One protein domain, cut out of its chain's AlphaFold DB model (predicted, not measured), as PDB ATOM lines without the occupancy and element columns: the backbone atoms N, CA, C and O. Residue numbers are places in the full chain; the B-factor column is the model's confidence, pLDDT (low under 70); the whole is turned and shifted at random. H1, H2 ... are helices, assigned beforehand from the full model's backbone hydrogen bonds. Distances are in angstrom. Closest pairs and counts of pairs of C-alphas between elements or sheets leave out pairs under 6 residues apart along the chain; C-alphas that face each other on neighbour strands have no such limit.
ATOM      1  N   PRO A  91     -60.394  26.270  62.570       72.75
ATOM      2  CA  PRO A  91     -60.515  24.948  63.189       72.75
ATOM      3  C   PRO A  91     -60.925  23.870  62.171       72.75
ATOM      4  O   PRO A  91     -60.333  22.791  62.153       72.75
ATOM      5  N   GLU A  92     -61.799  24.216  61.220       78.56
ATOM      6  CA  GLU A  92     -62.212  23.359  60.097       78.56
ATOM      7  C   GLU A  92     -61.035  22.841  59.248       78.56
ATOM      8  O   GLU A  92     -61.036  21.696  58.796       78.56
ATOM      9  N   TYR A  93     -59.986  23.649  59.054       79.69
ATOM     10  CA  TYR A  93     -58.800  23.230  58.304       79.69
ATOM     11  C   TYR A  93     -58.001  22.166  59.059       79.69
ATOM     12  O   TYR A  93     -57.485  21.225  58.453       79.69
ATOM     13  N   SER A  94     -57.892  22.300  60.384       80.94
ATOM     14  CA  SER A  94     -57.182  21.320  61.211       80.94
ATOM     15  C   SER A  94     -57.910  19.973  61.249       80.94
ATOM     16  O   SER A  94     -57.271  18.933  61.082       80.94
ATOM     17  N   GLU A  95     -59.242  19.996  61.333       82.12
ATOM     18  CA  GLU A  95     -60.089  18.801  61.267       82.12
ATOM     19  C   GLU A  95     -59.983  18.106  59.904       82.12
ATOM     20  O   GLU A  95     -59.761  16.892  59.834       82.12
ATOM     21  N   TRP A  96     -60.047  18.870  58.809       88.44
ATOM     22  CA  TRP A  96     -59.844  18.338  57.461       88.44
ATOM     23  C   TRP A  96     -58.449  17.724  57.285       88.44
ATOM     24  O   TRP A  96     -58.305  16.628  56.735       88.44
ATOM     25  N   LEU A  97     -57.412  18.394  57.791       87.12
ATOM     26  CA  LEU A  97     -56.038  17.914  57.705       87.12
ATOM     27  C   LEU A  97     -55.845  16.609  58.491       87.12
ATOM     28  O   LEU A  97     -55.122  15.714  58.042       87.12
ATOM     29  N   ASP A  98     -56.485  16.466  59.646       84.06
ATOM     30  CA  ASP A  98     -56.408  15.242  60.441       84.06
ATOM     31  C   ASP A  98     -57.206  14.092  59.818       84.06
ATOM     32  O   ASP A  98     -56.713  12.953  59.793       84.06
ATOM     33  N   ALA A  99     -58.355  14.385  59.203       86.38
ATOM     34  CA  ALA A  99     -59.081  13.425  58.377       86.38
ATOM     35  C   ALA A  99     -58.224  12.948  57.189       86.38
ATOM     36  O   ALA A  99     -58.110  11.741  56.954       86.38
ATOM     37  N   LEU A 100     -57.538  13.863  56.498       90.00
ATOM     38  CA  LEU A 100     -56.651  13.539  55.378       90.00
ATOM     39  C   LEU A 100     -55.467  12.667  55.817       90.00
ATOM     40  O   LEU A 100     -55.188  11.634  55.204       90.00
ATOM     41  N   LYS A 101     -54.793  13.021  56.918       88.62
ATOM     42  CA  LYS A 101     -53.719  12.188  57.489       88.62
ATOM     43  C   LYS A 101     -54.224  10.794  57.853       88.62
ATOM     44  O   LYS A 101     -53.502   9.815  57.667       88.62
ATOM     45  N   SER A 102     -55.444  10.694  58.384       84.88
ATOM     46  CA  SER A 102     -56.063   9.408  58.713       84.88
ATOM     47  C   SER A 102     -56.261   8.549  57.463       84.88
ATOM     48  O   SER A 102     -55.834   7.395  57.447       84.88
ATOM     49  N   GLN A 103     -56.798   9.125  56.386       86.12
ATOM     50  CA  GLN A 103     -56.975   8.426  55.109       86.12
ATOM     51  C   GLN A 103     -55.642   7.949  54.519       86.12
ATOM     52  O   GLN A 103     -55.535   6.800  54.092       86.12
ATOM     53  N   ILE A 104     -54.599   8.787  54.563       86.06
ATOM     54  CA  ILE A 104     -53.259   8.414  54.089       86.06
ATOM     55  C   ILE A 104     -52.707   7.234  54.896       86.06
ATOM     56  O   ILE A 104     -52.223   6.266  54.309       86.06
ATOM     57  N   ARG A 105     -52.821   7.264  56.231       85.62
ATOM     58  CA  ARG A 105     -52.376   6.152  57.091       85.62
ATOM     59  C   ARG A 105     -53.135   4.862  56.798       85.62
ATOM     60  O   ARG A 105     -52.527   3.796  56.748       85.62
ATOM     61  N   GLN A 106     -54.443   4.946  56.568       86.12
ATOM     62  CA  GLN A 106     -55.246   3.781  56.193       86.12
ATOM     63  C   GLN A 106     -54.818   3.212  54.834       86.12
ATOM     64  O   GLN A 106     -54.665   1.997  54.706       86.12
ATOM     65  N   ALA A 107     -54.582   4.068  53.838       80.38
ATOM     66  CA  ALA A 107     -54.102   3.649  52.523       80.38
ATOM     67  C   ALA A 107     -52.718   2.980  52.608       80.38
ATOM     68  O   ALA A 107     -52.511   1.917  52.022       80.38
ATOM     69  N   GLN A 108     -51.802   3.543  53.402       82.38
ATOM     70  CA  GLN A 108     -50.485   2.954  53.665       82.38
ATOM     71  C   GLN A 108     -50.587   1.598  54.373       82.38
ATOM     72  O   GLN A 108     -49.898   0.657  53.984       82.38
ATOM     73  N   GLY A 109     -51.472   1.468  55.367       85.06
ATOM     74  CA  GLY A 109     -51.714   0.202  56.058       85.06
ATOM     75  C   GLY A 109     -52.220  -0.890  55.115       85.06
ATOM     76  O   GLY A 109     -51.700  -2.004  55.131       85.06
ATOM     77  N   ARG A 110     -53.173  -0.565  54.233       83.06
ATOM     78  CA  ARG A 110     -53.677  -1.511  53.219       83.06
ATOM     79  C   ARG A 110     -52.580  -1.925  52.239       83.06
ATOM     80  O   ARG A 110     -52.409  -3.115  52.003       83.06
ATOM     81  N   ALA A 111     -51.804  -0.968  51.732       80.81
ATOM     82  CA  ALA A 111     -50.692  -1.255  50.828       80.81
ATOM     83  C   ALA A 111     -49.638  -2.164  51.483       80.81
ATOM     84  O   ALA A 111     -49.172  -3.111  50.854       80.81
ATOM     85  N   ALA A 112     -49.303  -1.919  52.755       78.25
ATOM     86  CA  ALA A 112     -48.375  -2.759  53.507       78.25
ATOM     87  C   ALA A 112     -48.914  -4.184  53.706       78.25
ATOM     88  O   ALA A 112     -48.171  -5.145  53.533       78.25
ATOM     89  N   LEU A 113     -50.205  -4.340  54.018       86.69
ATOM     90  CA  LEU A 113     -50.829  -5.658  54.159       86.69
ATOM     91  C   LEU A 113     -50.822  -6.438  52.841       86.69
ATOM     92  O   LEU A 113     -50.432  -7.604  52.839       86.69
ATOM     93  N   THR A 114     -51.191  -5.802  51.728       87.75
ATOM     94  CA  THR A 114     -51.155  -6.438  50.402       87.75
ATOM     95  C   THR A 114     -49.730  -6.811  50.004       87.75
ATOM     96  O   THR A 114     -49.493  -7.935  49.576       87.75
ATOM     97  N   ALA A 115     -48.756  -5.921  50.209       81.06
ATOM     98  CA  ALA A 115     -47.355  -6.219  49.916       81.06
ATOM     99  C   ALA A 115     -46.828  -7.390  50.762       81.06
ATOM    100  O   ALA A 115     -46.206  -8.306  50.226       81.06
ATOM    101  N   ASN A 116     -47.121  -7.406  52.065       85.56
ATOM    102  CA  ASN A 116     -46.732  -8.503  52.951       85.56
ATOM    103  C   ASN A 116     -47.385  -9.822  52.531       85.56
ATOM    104  O   ASN A 116     -46.738 -10.870  52.565       85.56
ATOM    105  N   ALA A 117     -48.650  -9.771  52.112       84.75
ATOM    106  CA  ALA A 117     -49.364 -10.941  51.641       84.75
ATOM    107  C   ALA A 117     -48.704 -11.546  50.393       84.75
ATOM    108  O   ALA A 117     -48.426 -12.747  50.362       84.75
ATOM    109  N   GLU A 118     -48.375 -10.711  49.408       86.06
ATOM    110  CA  GLU A 118     -47.672 -11.127  48.191       86.06
ATOM    111  C   GLU A 118     -46.269 -11.676  48.485       86.06
ATOM    112  O   GLU A 118     -45.860 -12.684  47.911       86.06
ATOM    113  N   MET A 119     -45.533 -11.073  49.426       85.06
ATOM    114  CA  MET A 119     -44.214 -11.577  49.826       85.06
ATOM    115  C   MET A 119     -44.288 -12.987  50.418       85.06
ATOM    116  O   MET A 119     -43.487 -13.852  50.056       85.06
ATOM    117  N   ILE A 120     -45.258 -13.242  51.299       85.50
ATOM    118  CA  ILE A 120     -45.452 -14.563  51.909       85.50
ATOM    119  C   ILE A 120     -45.837 -15.593  50.840       85.50
ATOM    120  O   ILE A 120     -45.250 -16.679  50.800       85.50
ATOM    121  N   GLN A 121     -46.768 -15.253  49.942       88.12
ATOM    122  CA  GLN A 121     -47.160 -16.134  48.836       88.12
ATOM    123  C   GLN A 121     -45.981 -16.458  47.916       88.12
ATOM    124  O   GLN A 121     -45.778 -17.619  47.548       88.12
ATOM    125  N   LEU A 122     -45.169 -15.454  47.582       85.62
ATOM    126  CA  LEU A 122     -43.975 -15.628  46.766       85.62
ATOM    127  C   LEU A 122     -42.985 -16.593  47.427       85.62
ATOM    128  O   LEU A 122     -42.518 -17.528  46.774       85.62
ATOM    129  N   TYR A 123     -42.695 -16.418  48.719       86.12
ATOM    130  CA  TYR A 123     -41.804 -17.321  49.454       86.12
ATOM    131  C   TYR A 123     -42.339 -18.744  49.510       86.12
ATOM    132  O   TYR A 123     -41.580 -19.696  49.319       86.12
ATOM    133  N   TRP A 124     -43.645 -18.901  49.707       88.62
ATOM    134  CA  TRP A 124     -44.264 -20.217  49.713       88.62
ATOM    135  C   TRP A 124     -44.183 -20.901  48.342       88.62
ATOM    136  O   TRP A 124     -43.833 -22.082  48.263       88.62
ATOM    137  N   ARG A 125     -44.423 -20.164  47.248       86.38
ATOM    138  CA  ARG A 125     -44.287 -20.687  45.880       86.38
ATOM    139  C   ARG A 125     -42.853 -21.124  45.587       86.38
ATOM    140  O   ARG A 125     -42.651 -22.257  45.156       86.38
ATOM    141  N   ILE A 126     -41.874 -20.271  45.890       86.88
ATOM    142  CA  ILE A 126     -40.448 -20.579  45.709       86.88
ATOM    143  C   ILE A 126     -40.062 -21.815  46.531       86.88
ATOM    144  O   ILE A 126     -39.413 -22.723  46.015       86.88
ATOM    145  N   GLY A 127     -40.510 -21.902  47.786       85.12
ATOM    146  CA  GLY A 127     -40.273 -23.067  48.639       85.12
ATOM    147  C   GLY A 127     -40.834 -24.361  48.043       85.12
ATOM    148  O   GLY A 127     -40.129 -25.371  48.000       85.12
ATOM    149  N   ARG A 128     -42.069 -24.338  47.519       85.62
ATOM    150  CA  ARG A 128     -42.661 -25.502  46.837       85.62
ATOM    151  C   ARG A 128     -41.907 -25.886  45.570       85.62
ATOM    152  O   ARG A 128     -41.692 -27.074  45.343       85.62
ATOM    153  N   GLU A 129     -41.493 -24.915  44.763       83.81
ATOM    154  CA  GLU A 129     -40.708 -25.174  43.554       83.81
ATOM    155  C   GLU A 129     -39.356 -25.819  43.892       83.81
ATOM    156  O   GLU A 129     -38.973 -26.805  43.260       83.81
ATOM    157  N   ILE A 130     -38.673 -25.340  44.936       81.50
ATOM    158  CA  ILE A 130     -37.416 -25.931  45.415       81.50
ATOM    159  C   ILE A 130     -37.643 -27.373  45.878       81.50
ATOM    160  O   ILE A 130     -36.915 -28.265  45.444       81.50
ATOM    161  N   LEU A 131     -38.663 -27.627  46.704       81.69
ATOM    162  CA  LEU A 131     -38.975 -28.977  47.191       81.69
ATOM    163  C   LEU A 131     -39.333 -29.935  46.046       81.69
ATOM    164  O   LEU A 131     -38.862 -31.071  46.025       81.69
ATOM    165  N   ALA A 132     -40.106 -29.474  45.059       81.50
ATOM    166  CA  ALA A 132     -40.442 -30.265  43.878       81.50
ATOM    167  C   ALA A 132     -39.192 -30.625  43.057       81.50
ATOM    168  O   ALA A 132     -39.043 -31.766  42.617       81.50
ATOM    169  N   LYS A 133     -38.257 -29.682  42.889       78.38
ATOM    170  CA  LYS A 133     -36.985 -29.931  42.191       78.38
ATOM    171  C   LYS A 133     -36.047 -30.839  42.992       78.38
ATOM    172  O   LYS A 133     -35.383 -31.683  42.394       78.38
ATOM    173  N   GLN A 134     -36.030 -30.730  44.320       75.69
ATOM    174  CA  GLN A 134     -35.275 -31.636  45.193       75.69
ATOM    175  C   GLN A 134     -35.800 -33.073  45.113       75.69
ATOM    176  O   GLN A 134     -35.001 -34.001  44.979       75.69
ATOM    177  N   ALA A 135     -37.124 -33.251  45.128       74.38
ATOM    178  CA  ALA A 135     -37.766 -34.561  45.027       74.38
ATOM    179  C   ALA A 135     -37.582 -35.206  43.642       74.38
ATOM    180  O   ALA A 135     -37.314 -36.401  43.559       74.38
ATOM    181  N   ALA A 136     -37.687 -34.426  42.559       72.31
ATOM    182  CA  ALA A 136     -37.582 -34.942  41.192       72.31
ATOM    183  C   ALA A 136     -36.144 -35.278  40.769       72.31
ATOM    184  O   ALA A 136     -35.937 -36.205  39.992       72.31
ATOM    185  N   ALA A 137     -35.153 -34.522  41.247       64.12
ATOM    186  CA  ALA A 137     -33.778 -34.637  40.767       64.12
ATOM    187  C   ALA A 137     -32.799 -35.234  41.799       64.12
ATOM    188  O   ALA A 137     -31.617 -35.391  41.496       64.12
ATOM    189  N   GLY A 138     -33.254 -35.564  43.017       62.62
ATOM    190  CA  GLY A 138     -32.391 -36.085  44.092       62.62
ATOM    191  C   GLY A 138     -31.353 -35.066  44.577       62.62
ATOM    192  O   GLY A 138     -30.300 -35.417  45.109       62.62
ATOM    193  N   TRP A 139     -31.623 -33.784  44.338       60.19
ATOM    194  CA  TRP A 139     -30.713 -32.681  44.601       60.19
ATOM    195  C   TRP A 139     -30.629 -32.420  46.110       60.19
ATOM    196  O   TRP A 139     -31.556 -31.893  46.717       60.19
ATOM    197  N   GLY A 140     -29.512 -32.806  46.732       64.19
ATOM    198  CA  GLY A 140     -29.233 -32.505  48.139       64.19
ATOM    199  C   GLY A 140     -29.018 -31.006  48.419       64.19
ATOM    200  O   GLY A 140     -29.096 -30.159  47.527       64.19
ATOM    201  N   LYS A 141     -28.671 -30.677  49.675       62.22
ATOM    202  CA  LYS A 141     -28.527 -29.308  50.230       62.22
ATOM    203  C   LYS A 141     -27.755 -28.296  49.354       62.22
ATOM    204  O   LYS A 141     -28.096 -27.121  49.367       62.22
ATOM    205  N   ARG A 142     -26.797 -28.759  48.535       67.31
ATOM    206  CA  ARG A 142     -25.951 -27.933  47.644       67.31
ATOM    207  C   ARG A 142     -26.709 -27.071  46.633       67.31
ATOM    208  O   ARG A 142     -26.156 -26.091  46.145       67.31
ATOM    209  N   VAL A 143     -27.944 -27.422  46.283       69.12
ATOM    210  CA  VAL A 143     -28.732 -26.616  45.336       69.12
ATOM    211  C   VAL A 143     -29.254 -25.343  45.977       69.12
ATOM    212  O   VAL A 143     -29.295 -24.319  45.307       69.12
ATOM    213  N   ILE A 144     -29.598 -25.384  47.265       66.81
ATOM    214  CA  ILE A 144     -30.022 -24.185  47.993       66.81
ATOM    215  C   ILE A 144     -28.846 -23.210  48.091       66.81
ATOM    216  O   ILE A 144     -29.026 -22.026  47.827       66.81
ATOM    217  N   ASP A 145     -27.646 -23.719  48.380       65.75
ATOM    218  CA  ASP A 145     -26.428 -22.905  48.474       65.75
ATOM    219  C   ASP A 145     -26.121 -22.212  47.135       65.75
ATOM    220  O   ASP A 145     -25.925 -20.999  47.088       65.75
ATOM    221  N   ARG A 146     -26.200 -22.951  46.018       72.12
ATOM    222  CA  ARG A 146     -25.963 -22.395  44.676       72.12
ATOM    223  C   ARG A 146     -27.061 -21.425  44.229       72.12
ATOM    224  O   ARG A 146     -26.758 -20.409  43.616       72.12
ATOM    225  N   LEU A 147     -28.327 -21.701  44.551       75.50
ATOM    226  CA  LEU A 147     -29.433 -20.786  44.245       75.50
ATOM    227  C   LEU A 147     -29.313 -19.479  45.046       75.50
ATOM    228  O   LEU A 147     -29.605 -18.408  44.519       75.50
ATOM    229  N   ALA A 148     -28.868 -19.561  46.304       70.25
ATOM    230  CA  ALA A 148     -28.623 -18.397  47.148       70.25
ATOM    231  C   ALA A 148     -27.457 -17.554  46.616       70.25
ATOM    232  O   ALA A 148     -27.589 -16.335  46.522       70.25
ATOM    233  N   GLU A 149     -26.350 -18.187  46.217       72.31
ATOM    234  CA  GLU A 149     -25.226 -17.501  45.574       72.31
ATOM    235  C   GLU A 149     -25.670 -16.776  44.299       72.31
ATOM    236  O   GLU A 149     -25.435 -15.576  44.176       72.31
ATOM    237  N   GLU A 150     -26.384 -17.448  43.393       74.88
ATOM    238  CA  GLU A 150     -26.894 -16.851  42.148       74.88
ATOM    239  C   GLU A 150     -27.879 -15.696  42.405       74.88
ATOM    240  O   GLU A 150     -27.781 -14.634  41.785       74.88
ATOM    241  N   ALA A 151     -28.798 -15.843  43.365       72.81
ATOM    242  CA  ALA A 151     -29.724 -14.773  43.741       72.81
ATOM    243  C   ALA A 151     -28.988 -13.549  44.320       72.81
ATOM    244  O   ALA A 151     -29.338 -12.401  44.019       72.81
ATOM    245  N   ILE A 152     -27.936 -13.780  45.113       71.50
ATOM    246  CA  ILE A 152     -27.058 -12.723  45.632       71.50
ATOM    247  C   ILE A 152     -26.280 -12.059  44.486       71.50
ATOM    248  O   ILE A 152     -26.156 -10.829  44.471       71.50
ATOM    249  N   TRP A 153     -25.780 -12.833  43.518       64.69
ATOM    250  CA  TRP A 153     -25.073 -12.313  42.345       64.69
ATOM    251  C   TRP A 153     -25.968 -11.423  41.489       64.69
ATOM    252  O   TRP A 153     -25.550 -10.315  41.145       64.69
ATOM    253  N   GLN A 154     -27.216 -11.826  41.236       67.69
ATOM    254  CA  GLN A 154     -28.171 -10.991  40.503       67.69
ATOM    255  C   GLN A 154     -28.463  -9.667  41.218       67.69
ATOM    256  O   GLN A 154     -28.439  -8.603  40.596       67.69
ATOM    257  N   GLN A 155     -28.675  -9.696  42.538       59.59
ATOM    258  CA  GLN A 155     -28.952  -8.475  43.305       59.59
ATOM    259  C   GLN A 155     -27.739  -7.543  43.414       59.59
ATOM    260  O   GLN A 155     -27.908  -6.325  43.515       59.59
ATOM    261  N   ARG A 156     -26.515  -8.081  43.400       54.53
ATOM    262  CA  ARG A 156     -25.282  -7.279  43.368       54.53
ATOM    263  C   ARG A 156     -25.009  -6.701  41.982       54.53
ATOM    264  O   ARG A 156     -24.653  -5.528  41.903       54.53
ATOM    265  N   ALA A 157     -25.232  -7.470  40.918       56.75
ATOM    266  CA  ALA A 157     -25.098  -7.005  39.538       56.75
ATOM    267  C   ALA A 157     -26.068  -5.851  39.231       56.75
ATOM    268  O   ALA A 157     -25.652  -4.835  38.681       56.75
ATOM    269  N   ALA A 158     -27.314  -5.935  39.709       57.78
ATOM    270  CA  ALA A 158     -28.301  -4.858  39.587       57.78
ATOM    271  C   ALA A 158     -27.961  -3.591  40.405       57.78
ATOM    272  O   ALA A 158     -28.594  -2.554  40.238       57.78
ATOM    273  N   LYS A 159     -26.981  -3.657  41.316       50.62
ATOM    274  CA  LYS A 159     -26.617  -2.563  42.232       50.62
ATOM    275  C   LYS A 159     -25.332  -1.828  41.832       50.62
ATOM    276  O   LYS A 159     -25.012  -0.818  42.455       50.62
ATOM    277  N   LEU A 160     -24.599  -2.319  40.830       48.06
ATOM    278  CA  LEU A 160     -23.297  -1.785  40.409       48.06
ATOM    279  C   LEU A 160     -23.375  -0.615  39.404       48.06
ATOM    280  O   LEU A 160     -22.353  -0.224  38.847       48.06
ATOM    281  N   GLU A 161     -24.537   0.014  39.214       47.53
ATOM    282  CA  GLU A 161     -24.625   1.265  38.449       47.53
ATOM    283  C   GLU A 161     -23.913   2.425  39.184       47.53
ATOM    284  O   GLU A 161     -24.190   2.685  40.365       47.53
TER     285      GLU A 161
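What this domain is: This is residues 91 to 161 of the 198 residues of the protein "DUF1016_N domain-containing protein" of Bradyrhizobium erythrophlei (UniProt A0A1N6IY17). One very long, straight helix, H1, makes the length of the domain, and after its last residue, Ala 137, the backbone turns back into a much shorter helix, H2, giving a V with unequal arms. The arms come near each other at the corner and open away from it. The printed part has 71 residues with two named helices, H1 then H2, and no named strand, in the class all helix. It is extended, with a radius of gyration of the C-alphas of 21.5 A and spans of 69 by 33 by 12 A.

How they stand to each other: Start with H1, residues 91 to 137; a tight link of 4 residues leads to H2, residues 142 to 157. The helices are near each other, with 6 pairs of C-alphas within 10 A, the closest at 8.0 A. Residues 91 to 129 of H1 stand free, as do residues 148 to 161, of which 148 to 157 belong to H2. In H1 and H2, every O i to N i+4 pair is within hydrogen-bond range.

Where its parts are: Find C-alpha 91 at (-60.515, 24.948, 63.189); H1 runs 69.1 A to C-alpha 137. H2 runs 22.5 A, ending at C-alpha 157, (-25.098, -7.005, 39.538).

The domain as a whole: The C-alphas of Pro 91 and Gly 138, the two farthest apart, are separated by 69.9 A. The printed part has no cut. Look for pLDDT under 70 at residues 137 to 145 and 153 to 161.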